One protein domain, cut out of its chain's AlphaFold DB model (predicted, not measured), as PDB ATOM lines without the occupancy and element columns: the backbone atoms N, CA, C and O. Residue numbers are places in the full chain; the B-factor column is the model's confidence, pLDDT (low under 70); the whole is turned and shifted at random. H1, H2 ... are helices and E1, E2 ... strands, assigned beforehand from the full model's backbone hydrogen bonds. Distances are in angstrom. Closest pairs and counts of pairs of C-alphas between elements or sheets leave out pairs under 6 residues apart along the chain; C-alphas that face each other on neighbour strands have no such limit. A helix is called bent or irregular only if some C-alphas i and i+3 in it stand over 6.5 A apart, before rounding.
ATOM      1  N   GLU A   3     332.345 217.646 297.342       91.06
ATOM      2  CA  GLU A   3     331.767 216.934 298.478       91.06
ATOM      3  C   GLU A   3     331.394 217.957 299.545       91.06
ATOM      4  O   GLU A   3     332.200 218.826 299.880       91.06
ATOM      5  N   ILE A   4     330.180 217.840 300.075       93.19
ATOM      6  CA  ILE A   4     329.709 218.619 301.215       93.19
ATOM      7  C   ILE A   4     329.144 217.675 302.266       93.19
ATOM      8  O   ILE A   4     328.513 216.664 301.956       93.19
ATOM      9  N   GLU A   5     329.386 218.018 303.521       93.69
ATOM     10  CA  GLU A   5     328.843 217.329 304.678       93.69
ATOM     11  C   GLU A   5     328.272 218.375 305.628       93.69
ATOM     12  O   GLU A   5     328.895 219.417 305.855       93.69
ATOM     13  N   GLY A   6     327.069 218.138 306.138       92.81
ATOM     14  CA  GLY A   6     326.376 219.117 306.963       92.81
ATOM     15  C   GLY A   6     325.001 218.655 307.400       92.81
ATOM     16  O   GLY A   6     324.573 217.554 307.078       92.81
ATOM     17  N   ILE A   7     324.304 219.502 308.147       92.62
ATOM     18  CA  ILE A   7     322.926 219.235 308.568       92.62
ATOM     19  C   ILE A   7     321.980 219.821 307.523       92.62
ATOM     20  O   ILE A   7     322.172 220.966 307.102       92.62
ATOM     21  N   ILE A   8     320.972 219.047 307.120       91.19
ATOM     22  CA  ILE A   8     319.895 219.547 306.262       91.19
ATOM     23  C   ILE A   8     318.987 220.439 307.100       91.19
ATOM     24  O   ILE A   8     318.415 219.997 308.098       91.19
ATOM     25  N   THR A   9     318.804 221.681 306.673       91.88
ATOM     26  CA  THR A   9     317.845 222.609 307.273       91.88
ATOM     27  C   THR A   9     316.887 223.140 306.220       91.88
ATOM     28  O   THR A   9     317.294 223.465 305.106       91.88
ATOM     29  N   LEU A  10     315.611 223.254 306.583       88.88
ATOM     30  CA  LEU A  10     314.583 223.878 305.756       88.88
ATOM     31  C   LEU A  10     314.315 225.287 306.300       88.88
ATOM     32  O   LEU A  10     313.776 225.432 307.398       88.88
ATOM     33  N   GLN A  11     314.724 226.319 305.563       83.00
ATOM     34  CA  GLN A  11     314.508 227.723 305.928       83.00
ATOM     35  C   GLN A  11     313.613 228.374 304.881       83.00
ATOM     36  O   GLN A  11     314.015 228.448 303.732       83.00
ATOM     37  N   GLU A  12     312.414 228.829 305.258       79.75
ATOM     38  CA  GLU A  12     311.479 229.485 304.320       79.75
ATOM     39  C   GLU A  12     311.261 228.680 303.017       79.75
ATOM     40  O   GLU A  12     311.254 229.246 301.932       79.75
ATOM     41  N   GLU A  13     311.113 227.350 303.131       78.19
ATOM     42  CA  GLU A  13     310.977 226.397 302.001       78.19
ATOM     43  C   GLU A  13     312.263 226.172 301.175       78.19
ATOM     44  O   GLU A  13     312.243 225.546 300.121       78.19
ATOM     45  N   ILE A  14     313.418 226.621 301.671       85.31
ATOM     46  CA  ILE A  14     314.725 226.436 301.031       85.31
ATOM     47  C   ILE A  14     315.499 225.327 301.735       85.31
ATOM     48  O   ILE A  14     315.861 225.448 302.911       85.31
ATOM     49  N   VAL A  15     315.820 224.266 300.992       89.12
ATOM     50  CA  VAL A  15     316.750 223.227 301.450       89.12
ATOM     51  C   VAL A  15     318.165 223.790 301.475       89.12
ATOM     52  O   VAL A  15     318.750 224.165 300.452       89.12
ATOM     53  N   THR A  16     318.733 223.818 302.673       90.12
ATOM     54  CA  THR A  16     320.077 224.317 302.941       90.12
ATOM     55  C   THR A  16     320.920 223.233 303.595       90.12
ATOM     56  O   THR A  16     320.422 222.416 304.369       90.12
ATOM     57  N   VAL A  17     322.214 223.233 303.286       90.81
ATOM     58  CA  VAL A  17     323.226 222.435 303.984       90.81
ATOM     59  C   VAL A  17     324.263 223.413 304.507       90.81
ATOM     60  O   VAL A  17     324.819 224.191 303.734       90.81
ATOM     61  N   ASN A  18     324.500 223.407 305.822       87.81
ATOM     62  CA  ASN A  18     325.353 224.400 306.493       87.81
ATOM     63  C   ASN A  18     324.928 225.851 306.190       87.81
ATOM     64  O   ASN A  18     325.763 226.684 305.846       87.81
ATOM     65  N   GLU A  19     323.623 226.135 306.265       87.00
ATOM     66  CA  GLU A  19     323.031 227.463 306.007       87.00
ATOM     67  C   GLU A  19     323.189 227.978 304.560       87.00
ATOM     68  O   GLU A  19     322.816 229.110 304.253       87.00
ATOM     69  N   MET A  20     323.702 227.157 303.638       88.69
ATOM     70  CA  MET A  20     323.820 227.505 302.222       88.69
ATOM     71  C   MET A  20     322.790 226.737 301.385       88.69
ATOM     72  O   MET A  20     322.701 225.513 301.518       88.69
ATOM     73  N   PRO A  21     322.032 227.407 300.493       90.38
ATOM     74  CA  PRO A  21     321.114 226.734 299.581       90.38
ATOM     75  C   PRO A  21     321.841 225.730 298.697       90.38
ATOM     76  O   PRO A  21     322.882 226.042 298.108       90.38
ATOM     77  N   LEU A  22     321.282 224.531 298.579       90.12
ATOM     78  CA  LEU A  22     321.956 223.443 297.882       90.12
ATOM     79  C   LEU A  22     322.185 223.745 296.396       90.12
ATOM     80  O   LEU A  22     323.289 223.544 295.884       90.12
ATOM     81  N   SER A  23     321.179 224.311 295.727       90.19
ATOM     82  CA  SER A  23     321.279 224.710 294.320       90.19
ATOM     83  C   SER A  23     322.343 225.786 294.095       90.19
ATOM     84  O   SER A  23     322.943 225.844 293.025       90.19
ATOM     85  N   LYS A  24     322.644 226.613 295.107       90.69
ATOM     86  CA  LYS A  24     323.716 227.617 295.045       90.69
ATOM     87  C   LYS A  24     325.099 226.979 295.110       90.69
ATOM     88  O   LYS A  24     325.973 227.372 294.342       90.69
ATOM     89  N   ILE A  25     325.292 226.012 296.012       90.50
ATOM     90  CA  ILE A  25     326.562 225.281 296.163       90.50
ATOM     91  C   ILE A  25     326.922 224.602 294.839       90.50
ATOM     92  O   ILE A  25     328.036 224.726 294.339       90.50
ATOM     93  N   PHE A  26     325.941 223.947 294.226       91.50
ATOM     94  CA  PHE A  26     326.159 223.076 293.080       91.50
ATOM     95  C   PHE A  26     325.840 223.697 291.718       91.50
ATOM     96  O   PHE A  26     325.919 223.016 290.697       91.50
ATOM     97  N   LEU A  27     325.582 225.005 291.668       90.69
ATOM     98  CA  LEU A  27     325.190 225.733 290.455       90.69
ATOM     99  C   LEU A  27     326.148 225.521 289.267       90.69
ATOM    100  O   LEU A  27     325.726 225.474 288.113       90.69
ATOM    101  N   ASN A  28     327.442 225.327 289.541       91.38
ATOM    102  CA  ASN A  28     328.473 225.077 288.525       91.38
ATOM    103  C   ASN A  28     328.299 223.753 287.760       91.38
ATOM    104  O   ASN A  28     329.032 223.506 286.794       91.38
ATOM    105  N   TYR A  29     327.383 222.888 288.191       91.06
ATOM    106  CA  TYR A  29     327.076 221.613 287.551       91.06
ATOM    107  C   TYR A  29     325.859 221.663 286.631       91.06
ATOM    108  O   TYR A  29     325.633 220.690 285.919       91.06
ATOM    109  N   ASN A  30     325.138 222.787 286.582       93.12
ATOM    110  CA  ASN A  30     323.987 222.943 285.701       93.12
ATOM    111  C   ASN A  30     324.330 222.607 284.232       93.12
ATOM    112  O   ASN A  30     325.356 223.053 283.705       93.12
ATOM    113  N   GLY A  31     323.484 221.805 283.588       92.62
ATOM    114  CA  GLY A  31     323.635 221.299 282.225       92.62
ATOM    115  C   GLY A  31     324.714 220.227 282.035       92.62
ATOM    116  O   GLY A  31     324.998 219.850 280.896       92.62
ATOM    117  N   LYS A  32     325.361 219.740 283.104       93.44
ATOM    118  CA  LYS A  32     326.404 218.704 283.012       93.44
ATOM    119  C   LYS A  32     325.845 217.329 283.344       93.44
ATOM    120  O   LYS A  32     325.017 217.183 284.236       93.44
ATOM    121  N   LYS A  33     326.393 216.306 282.682       94.31
ATOM    122  CA  LYS A  33     326.215 214.914 283.093       94.31
ATOM    123  C   LYS A  33     326.998 214.661 284.380       94.31
ATOM    124  O   LYS A  33     328.209 214.922 284.440       94.31
ATOM    125  N   ILE A  34     326.306 214.201 285.411       94.25
ATOM    126  CA  ILE A  34     326.841 214.022 286.754       94.25
ATOM    127  C   ILE A  34     326.414 212.693 287.357       94.25
ATOM    128  O   ILE A  34     325.366 212.144 287.029       94.25
ATOM    129  N   LYS A  35     327.203 212.254 288.333       94.44
ATOM    130  CA  LYS A  35     326.802 211.273 289.330       94.44
ATOM    131  C   LYS A  35     326.706 211.966 290.678       94.44
ATOM    132  O   LYS A  35     327.683 212.584 291.120       94.44
ATOM    133  N   LEU A  36     325.544 211.855 291.306       94.19
ATOM    134  CA  LEU A  36     325.256 212.345 292.647       94.19
ATOM    135  C   LEU A  36     325.119 211.155 293.594       94.19
ATOM    136  O   LEU A  36     324.463 210.165 293.275       94.19
ATOM    137  N   SER A  37     325.738 211.247 294.763       94.81
ATOM    138  CA  SER A  37     325.545 210.305 295.863       94.81
ATOM    139  C   SER A  37     325.198 211.086 297.119       94.81
ATOM    140  O   SER A  37     325.938 211.990 297.503       94.81
ATOM    141  N   ILE A  38     324.069 210.752 297.730       93.75
ATOM    142  CA  ILE A  38     323.545 211.381 298.940       93.75
ATOM    143  C   ILE A  38     323.479 210.301 300.010       93.75
ATOM    144  O   ILE A  38     322.823 209.282 299.808       93.75
ATOM    145  N   CYS A  39     324.131 210.524 301.143       93.19
ATOM    146  CA  CYS A  39     323.990 209.687 302.328       93.19
ATOM    147  C   CYS A  39     323.345 210.529 303.433       93.19
ATOM    148  O   CYS A  39     323.973 211.486 303.888       93.19
ATOM    149  N   CYS A  40     322.125 210.192 303.843       90.44
ATOM    150  CA  CYS A  40     321.398 210.830 304.942       90.44
ATOM    151  C   CYS A  40     321.376 209.908 306.168       90.44
ATOM    152  O   CYS A  40     321.069 208.715 306.062       90.44
ATOM    153  N   GLY A  41     321.678 210.460 307.343       83.38
ATOM    154  CA  GLY A  41     321.654 209.717 308.600       83.38
ATOM    155  C   GLY A  41     322.585 208.499 308.587       83.38
ATOM    156  O   GLY A  41     323.683 208.545 308.031       83.38
ATOM    157  N   SER A  42     322.168 207.413 309.242       72.06
ATOM    158  CA  SER A  42     322.962 206.182 309.337       72.06
ATOM    159  C   SER A  42     322.757 205.201 308.178       72.06
ATOM    160  O   SER A  42     323.654 204.399 307.941       72.06
ATOM    161  N   ASP A  43     321.630 205.257 307.452       76.25
ATOM    162  CA  ASP A  43     321.217 204.137 306.585       76.25
ATOM    163  C   ASP A  43     320.581 204.526 305.236       76.25
ATOM    164  O   ASP A  43     320.348 203.646 304.405       76.25
ATOM    165  N   ALA A  44     320.283 205.806 304.977       88.56
ATOM    166  CA  ALA A  44     319.652 206.211 303.722       88.56
ATOM    167  C   ALA A  44     320.710 206.640 302.695       88.56
ATOM    168  O   ALA A  44     321.361 207.672 302.850       88.56
ATOM    169  N   GLU A  45     320.873 205.856 301.628       92.88
ATOM    170  CA  GLU A  45     321.754 206.184 300.506       92.88
ATOM    171  C   GLU A  45     320.956 206.306 299.204       92.88
ATOM    172  O   GLU A  45     320.210 205.403 298.823       92.88
ATOM    173  N   TYR A  46     321.156 207.418 298.498       93.75
ATOM    174  CA  TYR A  46     320.578 207.687 297.187       93.75
ATOM    175  C   TYR A  46     321.688 207.931 296.176       93.75
ATOM    176  O   TYR A  46     322.648 208.656 296.442       93.75
ATOM    177  N   GLN A  47     321.547 207.344 294.990       94.19
ATOM    178  CA  GLN A  47     322.469 207.556 293.882       94.19
ATOM    179  C   GLN A  47     321.694 207.939 292.626       94.19
ATOM    180  O   GLN A  47     320.735 207.264 292.255       94.19
ATOM    181  N   TYR A  48     322.153 208.996 291.962       94.38
ATOM    182  CA  TYR A  48     321.596 209.492 290.708       94.38
ATOM    183  C   TYR A  48     322.714 209.626 289.676       94.38
ATOM    184  O   TYR A  48     323.840 209.990 290.017       94.38
ATOM    185  N   ASP A  49     322.404 209.321 288.423       94.50
ATOM    186  CA  ASP A  49     323.301 209.432 287.271       94.50
ATOM    187  C   ASP A  49     322.480 210.006 286.119       94.50
ATOM    188  O   ASP A  49     321.520 209.368 285.688       94.50
ATOM    189  N   GLY A  50     322.801 211.224 285.688       93.56
ATOM    190  CA  GLY A  50     321.963 211.962 284.747       93.56
ATOM    191  C   GLY A  50     322.468 213.368 284.460       93.56
ATOM    192  O   GLY A  50     323.586 213.735 284.837       93.56
ATOM    193  N   ILE A  51     321.655 214.162 283.770       94.19
ATOM    194  CA  ILE A  51     321.931 215.577 283.509       94.19
ATOM    195  C   ILE A  51     321.403 216.402 284.682       94.19
ATOM    196  O   ILE A  51     320.252 216.260 285.085       94.19
ATOM    197  N   ALA A  52     322.256 217.258 285.241       94.19
ATOM    198  CA  ALA A  52     321.865 218.180 286.296       94.19
ATOM    199  C   ALA A  52     321.159 219.411 285.725       94.19
ATOM    200  O   ALA A  52     321.763 220.145 284.943       94.19
ATOM    201  N   ASP A  53     319.952 219.689 286.203       94.38
ATOM    202  CA  ASP A  53     319.218 220.929 285.956       94.38
ATOM    203  C   ASP A  53     319.118 221.695 287.283       94.38
ATOM    204  O   ASP A  53     318.296 221.396 288.149       94.38
ATOM    205  N   ILE A  54     320.032 222.653 287.476       93.31
ATOM    206  CA  ILE A  54     320.215 223.388 288.736       93.31
ATOM    207  C   ILE A  54     319.998 224.874 288.484       93.31
ATOM    208  O   ILE A  54     320.760 225.509 287.748       93.31
ATOM    209  N   PHE A  55     319.004 225.449 289.157       89.69
ATOM    210  CA  PHE A  55     318.690 226.870 289.069       89.69
ATOM    211  C   PHE A  55     318.691 227.489 290.460       89.69
ATOM    212  O   PHE A  55     318.024 227.015 291.374       89.69
ATOM    213  N   TYR A  56     319.445 228.574 290.617       88.44
ATOM    214  CA  TYR A  56     319.433 229.377 291.830       88.44
ATOM    215  C   TYR A  56     319.429 230.859 291.465       88.44
ATOM    216  O   TYR A  56     320.328 231.335 290.764       88.44
ATOM    217  N   TYR A  57     318.427 231.593 291.937       85.25
ATOM    218  CA  TYR A  57     318.327 233.036 291.764       85.25
ATOM    219  C   TYR A  57     317.750 233.680 293.021       85.25
ATOM    220  O   TYR A  57     316.705 233.268 293.516       85.25
ATOM    221  N   GLU A  58     318.417 234.728 293.496       80.69
ATOM    222  CA  GLU A  58     317.972 235.566 294.603       80.69
ATOM    223  C   GLU A  58     317.967 237.016 294.110       80.69
ATOM    224  O   GLU A  58     319.021 237.635 293.930       80.69
ATOM    225  N   GLY A  59     316.782 237.543 293.798       71.12
ATOM    226  CA  GLY A  59     316.623 238.887 293.254       71.12
ATOM    227  C   GLY A  59     315.642 239.736 294.047       71.12
ATOM    228  O   GLY A  59     314.514 239.329 294.319       71.12
ATOM    229  N   ASN A  60     316.052 240.973 294.322       58.69
ATOM    230  CA  ASN A  60     315.151 242.029 294.771       58.69
ATOM    231  C   ASN A  60     314.567 242.751 293.552       58.69
ATOM    232  O   ASN A  60     315.309 243.369 292.785       58.69
ATOM    233  N   GLN A  61     313.242 242.726 293.376       57.09
ATOM    234  CA  GLN A  61     312.576 243.634 292.443       57.09
ATOM    235  C   GLN A  61     312.222 244.950 293.158       57.09
ATOM    236  O   GLN A  61     311.444 244.937 294.107       57.09
ATOM    237  N   PRO A  62     312.723 246.114 292.702       57.00
ATOM    238  CA  PRO A  62     312.389 247.393 293.333       57.00
ATOM    239  C   PRO A  62     310.945 247.868 293.076       57.00
ATOM    240  O   PRO A  62     310.476 248.760 293.778       57.00
ATOM    241  N   TYR A  63     310.231 247.302 292.093       58.81
ATOM    242  CA  TYR A  63     308.938 247.830 291.615       58.81
ATOM    243  C   TYR A  63     307.731 246.895 291.790       58.81
ATOM    244  O   TYR A  63     306.598 247.333 291.599       58.81
ATOM    245  N   TYR A  64     307.942 245.645 292.202       56.72
ATOM    246  CA  TYR A  64     306.878 244.697 292.535       56.72
ATOM    247  C   TYR A  64     307.178 244.095 293.908       56.72
ATOM    248  O   TYR A  64     308.314 243.728 294.192       56.72
ATOM    249  N   ARG A  65     306.171 244.033 294.788       53.16
ATOM    250  CA  ARG A  65     306.287 243.364 296.092       53.16
ATOM    251  C   ARG A  65     306.347 241.854 295.865       53.16
ATOM    252  O   ARG A  65     305.318 241.189 295.890       53.16
ATOM    253  N   GLY A  66     307.542 241.347 295.609       55.03
ATOM    254  CA  GLY A  66     307.833 239.925 295.504       55.03
ATOM    255  C   GLY A  66     309.336 239.727 295.408       55.03
ATOM    256  O   GLY A  66     309.981 240.277 294.514       55.03
ATOM    257  N   THR A  67     309.903 238.978 296.348       56.56
ATOM    258  CA  THR A  67     311.248 238.430 296.187       56.56
ATOM    259  C   THR A  67     311.148 237.387 295.079       56.56
ATOM    260  O   THR A  67     310.397 236.425 295.219       56.56
ATOM    261  N   ASN A  68     311.845 237.589 293.959       67.69
ATOM    262  CA  ASN A  68     311.959 236.529 292.964       67.69
ATOM    263  C   ASN A  68     313.049 235.591 293.465       67.69
ATOM    264  O   ASN A  68     314.236 235.924 293.412       67.69
ATOM    265  N   PHE A  69     312.614 234.454 293.986       74.56
ATOM    266  CA  PHE A  69     313.475 233.393 294.461       74.56
ATOM    267  C   PHE A  69     313.233 232.148 293.609       74.56
ATOM    268  O   PHE A  69     312.089 231.745 293.415       74.56
ATOM    269  N   VAL A  70     314.305 231.582 293.060       82.75
ATOM    270  CA  VAL A  70     314.282 230.299 292.344       82.75
ATOM    271  C   VAL A  70     315.329 229.412 292.990       82.75
ATOM    272  O   VAL A  70     316.469 229.848 293.165       82.75
ATOM    273  N   ASN A  71     314.946 228.189 293.339       87.69
ATOM    274  CA  ASN A  71     315.826 227.190 293.926       87.69
ATOM    275  C   ASN A  71     315.349 225.811 293.497       87.69
ATOM    276  O   ASN A  71     314.539 225.196 294.178       87.69
ATOM    277  N   ASP A  72     315.882 225.364 292.369       91.19
ATOM    278  CA  ASP A  72     315.551 224.089 291.752       91.19
ATOM    279  C   ASP A  72     316.819 223.247 291.643       91.19
ATOM    280  O   ASP A  72     317.904 223.767 291.342       91.19
ATOM    281  N   PHE A  73     316.697 221.948 291.899       94.06
ATOM    282  CA  PHE A  73     317.773 220.989 291.685       94.06
ATOM    283  C   PHE A  73     317.182 219.658 291.235       94.06
ATOM    284  O   PHE A  73     316.711 218.860 292.044       94.06
ATOM    285  N   PHE A  74     317.290 219.404 289.937       94.69
ATOM    286  CA  PHE A  74     316.903 218.146 289.324       94.69
ATOM    287  C   PHE A  74     318.113 217.381 288.793       94.69
ATOM    288  O   PHE A  74     319.113 217.964 288.362       94.69
ATOM    289  N   ILE A  75     318.001 216.055 288.804       94.19
ATOM    290  CA  ILE A  75     318.825 215.170 287.978       94.19
ATOM    291  C   ILE A  75     317.883 214.377 287.086       94.19
ATOM    292  O   ILE A  75     317.121 213.540 287.575       94.19
ATOM    293  N   ASP A  76     317.920 214.659 285.787       92.69
ATOM    294  CA  ASP A  76     316.911 214.238 284.815       92.69
ATOM    295  C   ASP A  76     315.479 214.580 285.286       92.69
ATOM    296  O   ASP A  76     315.044 215.720 285.178       92.69
ATOM    297  N   GLN A  77     314.731 213.604 285.816       90.94
ATOM    298  CA  GLN A  77     313.366 213.794 286.341       90.94
ATOM    299  C   GLN A  77     313.282 213.715 287.871       90.94
ATOM    300  O   GLN A  77     312.193 213.841 288.429       90.94
ATOM    301  N   ALA A  78     314.396 213.455 288.557       93.50
ATOM    302  CA  ALA A  78     314.424 213.328 290.007       93.50
ATOM    303  C   ALA A  78     314.595 214.702 290.662       93.50
ATOM    304  O   ALA A  78     315.610 215.361 290.440       93.50
ATOM    305  N   ASP A  79     313.625 215.100 291.487       94.12
ATOM    306  CA  ASP A  79     313.718 216.281 292.347       94.12
ATOM    307  C   ASP A  79     314.601 215.971 293.561       94.12
ATOM    308  O   ASP A  79     314.237 215.194 294.450       94.12
ATOM    309  N   ILE A  80     315.802 216.542 293.576       94.06
ATOM    310  CA  ILE A  80     316.782 216.291 294.632       94.06
ATOM    311  C   ILE A  80     316.407 217.035 295.916       94.06
ATOM    312  O   ILE A  80     316.709 216.554 297.012       94.06
ATOM    313  N   LEU A  81     315.737 218.184 295.803       92.19
ATOM    314  CA  LEU A  81     315.321 218.964 296.964       92.19
ATOM    315  C   LEU A  81     314.208 218.232 297.711       92.19
ATOM    316  O   LEU A  81     314.343 218.028 298.915       92.19
ATOM    317  N   GLU A  82     313.205 217.709 297.000       92.25
ATOM    318  CA  GLU A  82     312.107 216.931 297.601       92.25
ATOM    319  C   GLU A  82     312.617 215.688 298.361       92.25
ATOM    320  O   GLU A  82     312.055 215.265 299.376       92.25
ATOM    321  N   VAL A  83     313.699 215.070 297.876       91.88
ATOM    322  CA  VAL A  83     314.346 213.942 298.564       91.88
ATOM    323  C   VAL A  83     314.980 214.409 299.868       91.88
ATOM    324  O   VAL A  83     314.768 213.783 300.903       91.88
ATOM    325  N   LEU A  84     315.724 215.512 299.847       90.56
ATOM    326  CA  LEU A  84     316.427 216.028 301.022       90.56
ATOM    327  C   LEU A  84     315.490 216.647 302.062       90.56
ATOM    328  O   LEU A  84     315.762 216.533 303.256       90.56
ATOM    329  N   GLU A  85     314.358 217.220 301.654       91.06
ATOM    330  CA  GLU A  85     313.319 217.716 302.568       91.06
ATOM    331  C   GLU A  85     312.830 216.632 303.537       91.06
ATOM    332  O   GLU A  85     312.615 216.901 304.725       91.06
ATOM    333  N   LYS A  86     312.738 215.381 303.066       90.81
ATOM    334  CA  LYS A  86     312.335 214.218 303.879       90.81
ATOM    335  C   LYS A  86     313.343 213.878 304.983       90.81
ATOM    336  O   LYS A  86     312.979 213.181 305.923       90.81
ATOM    337  N   HIS A  87     314.564 214.408 304.893       91.00
ATOM    338  CA  HIS A  87     315.676 214.195 305.823       91.00
ATOM    339  C   HIS A  87     316.062 215.475 306.587       91.00
ATOM    340  O   HIS A  87     317.199 215.642 307.028       91.00
ATOM    341  N   THR A  88     315.126 216.413 306.753       90.75
ATOM    342  CA  THR A  88     315.372 217.649 307.512       90.75
ATOM    343  C   THR A  88     315.835 217.347 308.947       90.75
ATOM    344  O   THR A  88     315.243 216.524 309.642       90.75
ATOM    345  N   ASN A  89     316.852 218.076 309.418       90.62
ATOM    346  CA  ASN A  89     317.578 217.886 310.683       90.62
ATOM    347  C   ASN A  89     318.454 216.625 310.763       90.62
ATOM    348  O   ASN A  89     318.972 216.317 311.839       90.62
ATOM    349  N   GLU A  90     318.670 215.917 309.655       92.25
ATOM    350  CA  GLU A  90     319.636 214.823 309.592       92.25
ATOM    351  C   GLU A  90     320.993 215.306 309.068       92.25
ATOM    352  O   GLU A  90     321.098 216.280 308.314       92.25
ATOM    353  N   LEU A  91     322.054 214.608 309.483       92.00
ATOM    354  CA  LEU A  91     323.369 214.764 308.875       92.00
ATOM    355  C   LEU A  91     323.313 214.190 307.459       92.00
ATOM    356  O   LEU A  91     322.898 213.046 307.271       92.00
ATOM    357  N   VAL A  92     323.772 214.964 306.485       93.19
ATOM    358  CA  VAL A  92     323.886 214.549 305.095       93.19
ATOM    359  C   VAL A  92     325.314 214.685 304.603       93.19
ATOM    360  O   VAL A  92     326.018 215.647 304.916       93.19
ATOM    361  N   LYS A  93     325.723 213.727 303.779       94.62
ATOM    362  CA  LYS A  93     326.950 213.771 302.997       94.62
ATOM    363  C   LYS A  93     326.589 213.656 301.524       94.62
ATOM    364  O   LYS A  93     326.051 212.639 301.092       94.62
ATOM    365  N   ILE A  94     326.880 214.698 300.756       93.75
ATOM    366  CA  ILE A  94     326.559 214.783 299.333       93.75
ATOM    367  C   ILE A  94     327.863 214.816 298.551       93.75
ATOM    368  O   ILE A  94     328.724 215.663 298.791       93.75
ATOM    369  N   LYS A  95     328.009 213.895 297.602       93.19
ATOM    370  CA  LYS A  95     329.156 213.803 296.697       93.19
ATOM    371  C   LYS A  95     328.685 213.955 295.270       93.19
ATOM    372  O   LYS A  95     327.794 213.228 294.836       93.19
ATOM    373  N   MET A  96     329.331 214.843 294.528       92.00
ATOM    374  CA  MET A  96     329.012 215.067 293.130       92.00
ATOM    375  C   MET A  96     330.247 215.042 292.233       92.00
ATOM    376  O   MET A  96     331.296 215.647 292.497       92.00
ATOM    377  N   MET A  97     330.113 214.335 291.117       92.25
ATOM    378  CA  MET A  97     331.154 214.194 290.111       92.25
ATOM    379  C   MET A  97     330.562 214.397 288.722       92.25
ATOM    380  O   MET A  97     329.672 213.662 288.324       92.25
ATOM    381  N   SER A  98     331.095 215.357 287.968       88.88
ATOM    382  CA  SER A  98     330.814 215.484 286.538       88.88
ATOM    383  C   SER A  98     331.765 214.607 285.737       88.88
ATOM    384  O   SER A  98     332.957 214.551 286.058       88.88
ATOM    385  N   TYR A  99     331.283 214.019 284.651       86.25
ATOM    386  CA  TYR A  99     332.118 213.350 283.658       86.25
ATOM    387  C   TYR A  99     331.755 213.849 282.272       86.25
ATOM    388  O   TYR A  99     330.591 214.042 281.931       86.25
TER     389      TYR A  99
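Overview. This is residues 3 to 99 of the 104 residues of an uncharacterized protein of Mesobacillus selenatarsenatis (UniProt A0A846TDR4). One antiparallel sheet is bent into a deep C: E6, E3 and the first part of E4 make its wall, and the hairpin of E1 and E2 and the longer hairpin of E4 and E5 make its two arms. The short helices H1 and H2 lie between the arms, on opposite faces of the sheet, and the tip of the longer arm, residues 61 to 66, sticks out. The printed part has 97 residues, mostly strand, with elements in the order E1, E2, H1, E3, E4, E5, H2, E6; the sheet's order is E2, E1, E6, E3, E4, E5. It is compact, with a radius of gyration of the C-alphas of 13.7 A, yet elongated, spanning 47 by 30 by 20 A.

Along the chain. E1, residues 3 to 11, begins with C-alpha 3 at (331.767, 216.934, 298.478), runs 21.7 A and bends by 67 degrees at residue 6. E2 is residues 14 to 17 and H1 residues 22 to 25. E3, residues 33 to 40, runs 22.7 A. E4, residues 44 to 60, runs 37.2 A and bends by 98 degrees at residue 49. E5, residues 67 to 75, runs 25.8 A from C-alpha 67 at (311.248, 238.430, 296.187). H2 is residues 80 to 85. E6, residues 91 to 98, runs 23.6 A to C-alpha 98 at (330.814, 215.484, 286.538).

Arrangement. The sheet is twisted and curled like part of a barrel, with edge strands E2 and E5. The pairing of E1 is staggered: residues 3 to 7 pair with E6, with N 4 and O 94 2.9 A apart, and residues 8 to 11 with E2, with N 9 and O 16 2.9 A apart. E6 is antiparallel to E3, with N 37 and O 95 2.9 A apart. E3, E4 and E5 form a meander, each strand the antiparallel neighbour of the one before; N 36 and O 48 are 2.8 A apart, and N 55 and O 72 are 3.0 A apart. H1 is on the sheet, over none of its strands; its closest C-alphas with E4 are those of Ser 23 and Tyr 56, 5.6 A apart. H2 is on the opposite face; its closest C-alphas with E2 are those of Val 15 and Leu 81, 6.4 A apart, and with E5 those of Phe 74 and Ile 80, 5.6 A. In H2 every O i to N i+4 pair is within hydrogen-bond range; H1 is too short for such a pair.

Size, cuts and confidence. The C-alphas of Asp 43 and Tyr 63, the two farthest apart, are 47.8 A apart. The printed part has no cut and no long link. Mean pLDDT of the printed part is 87.2; residues 60 to 68 are under 70.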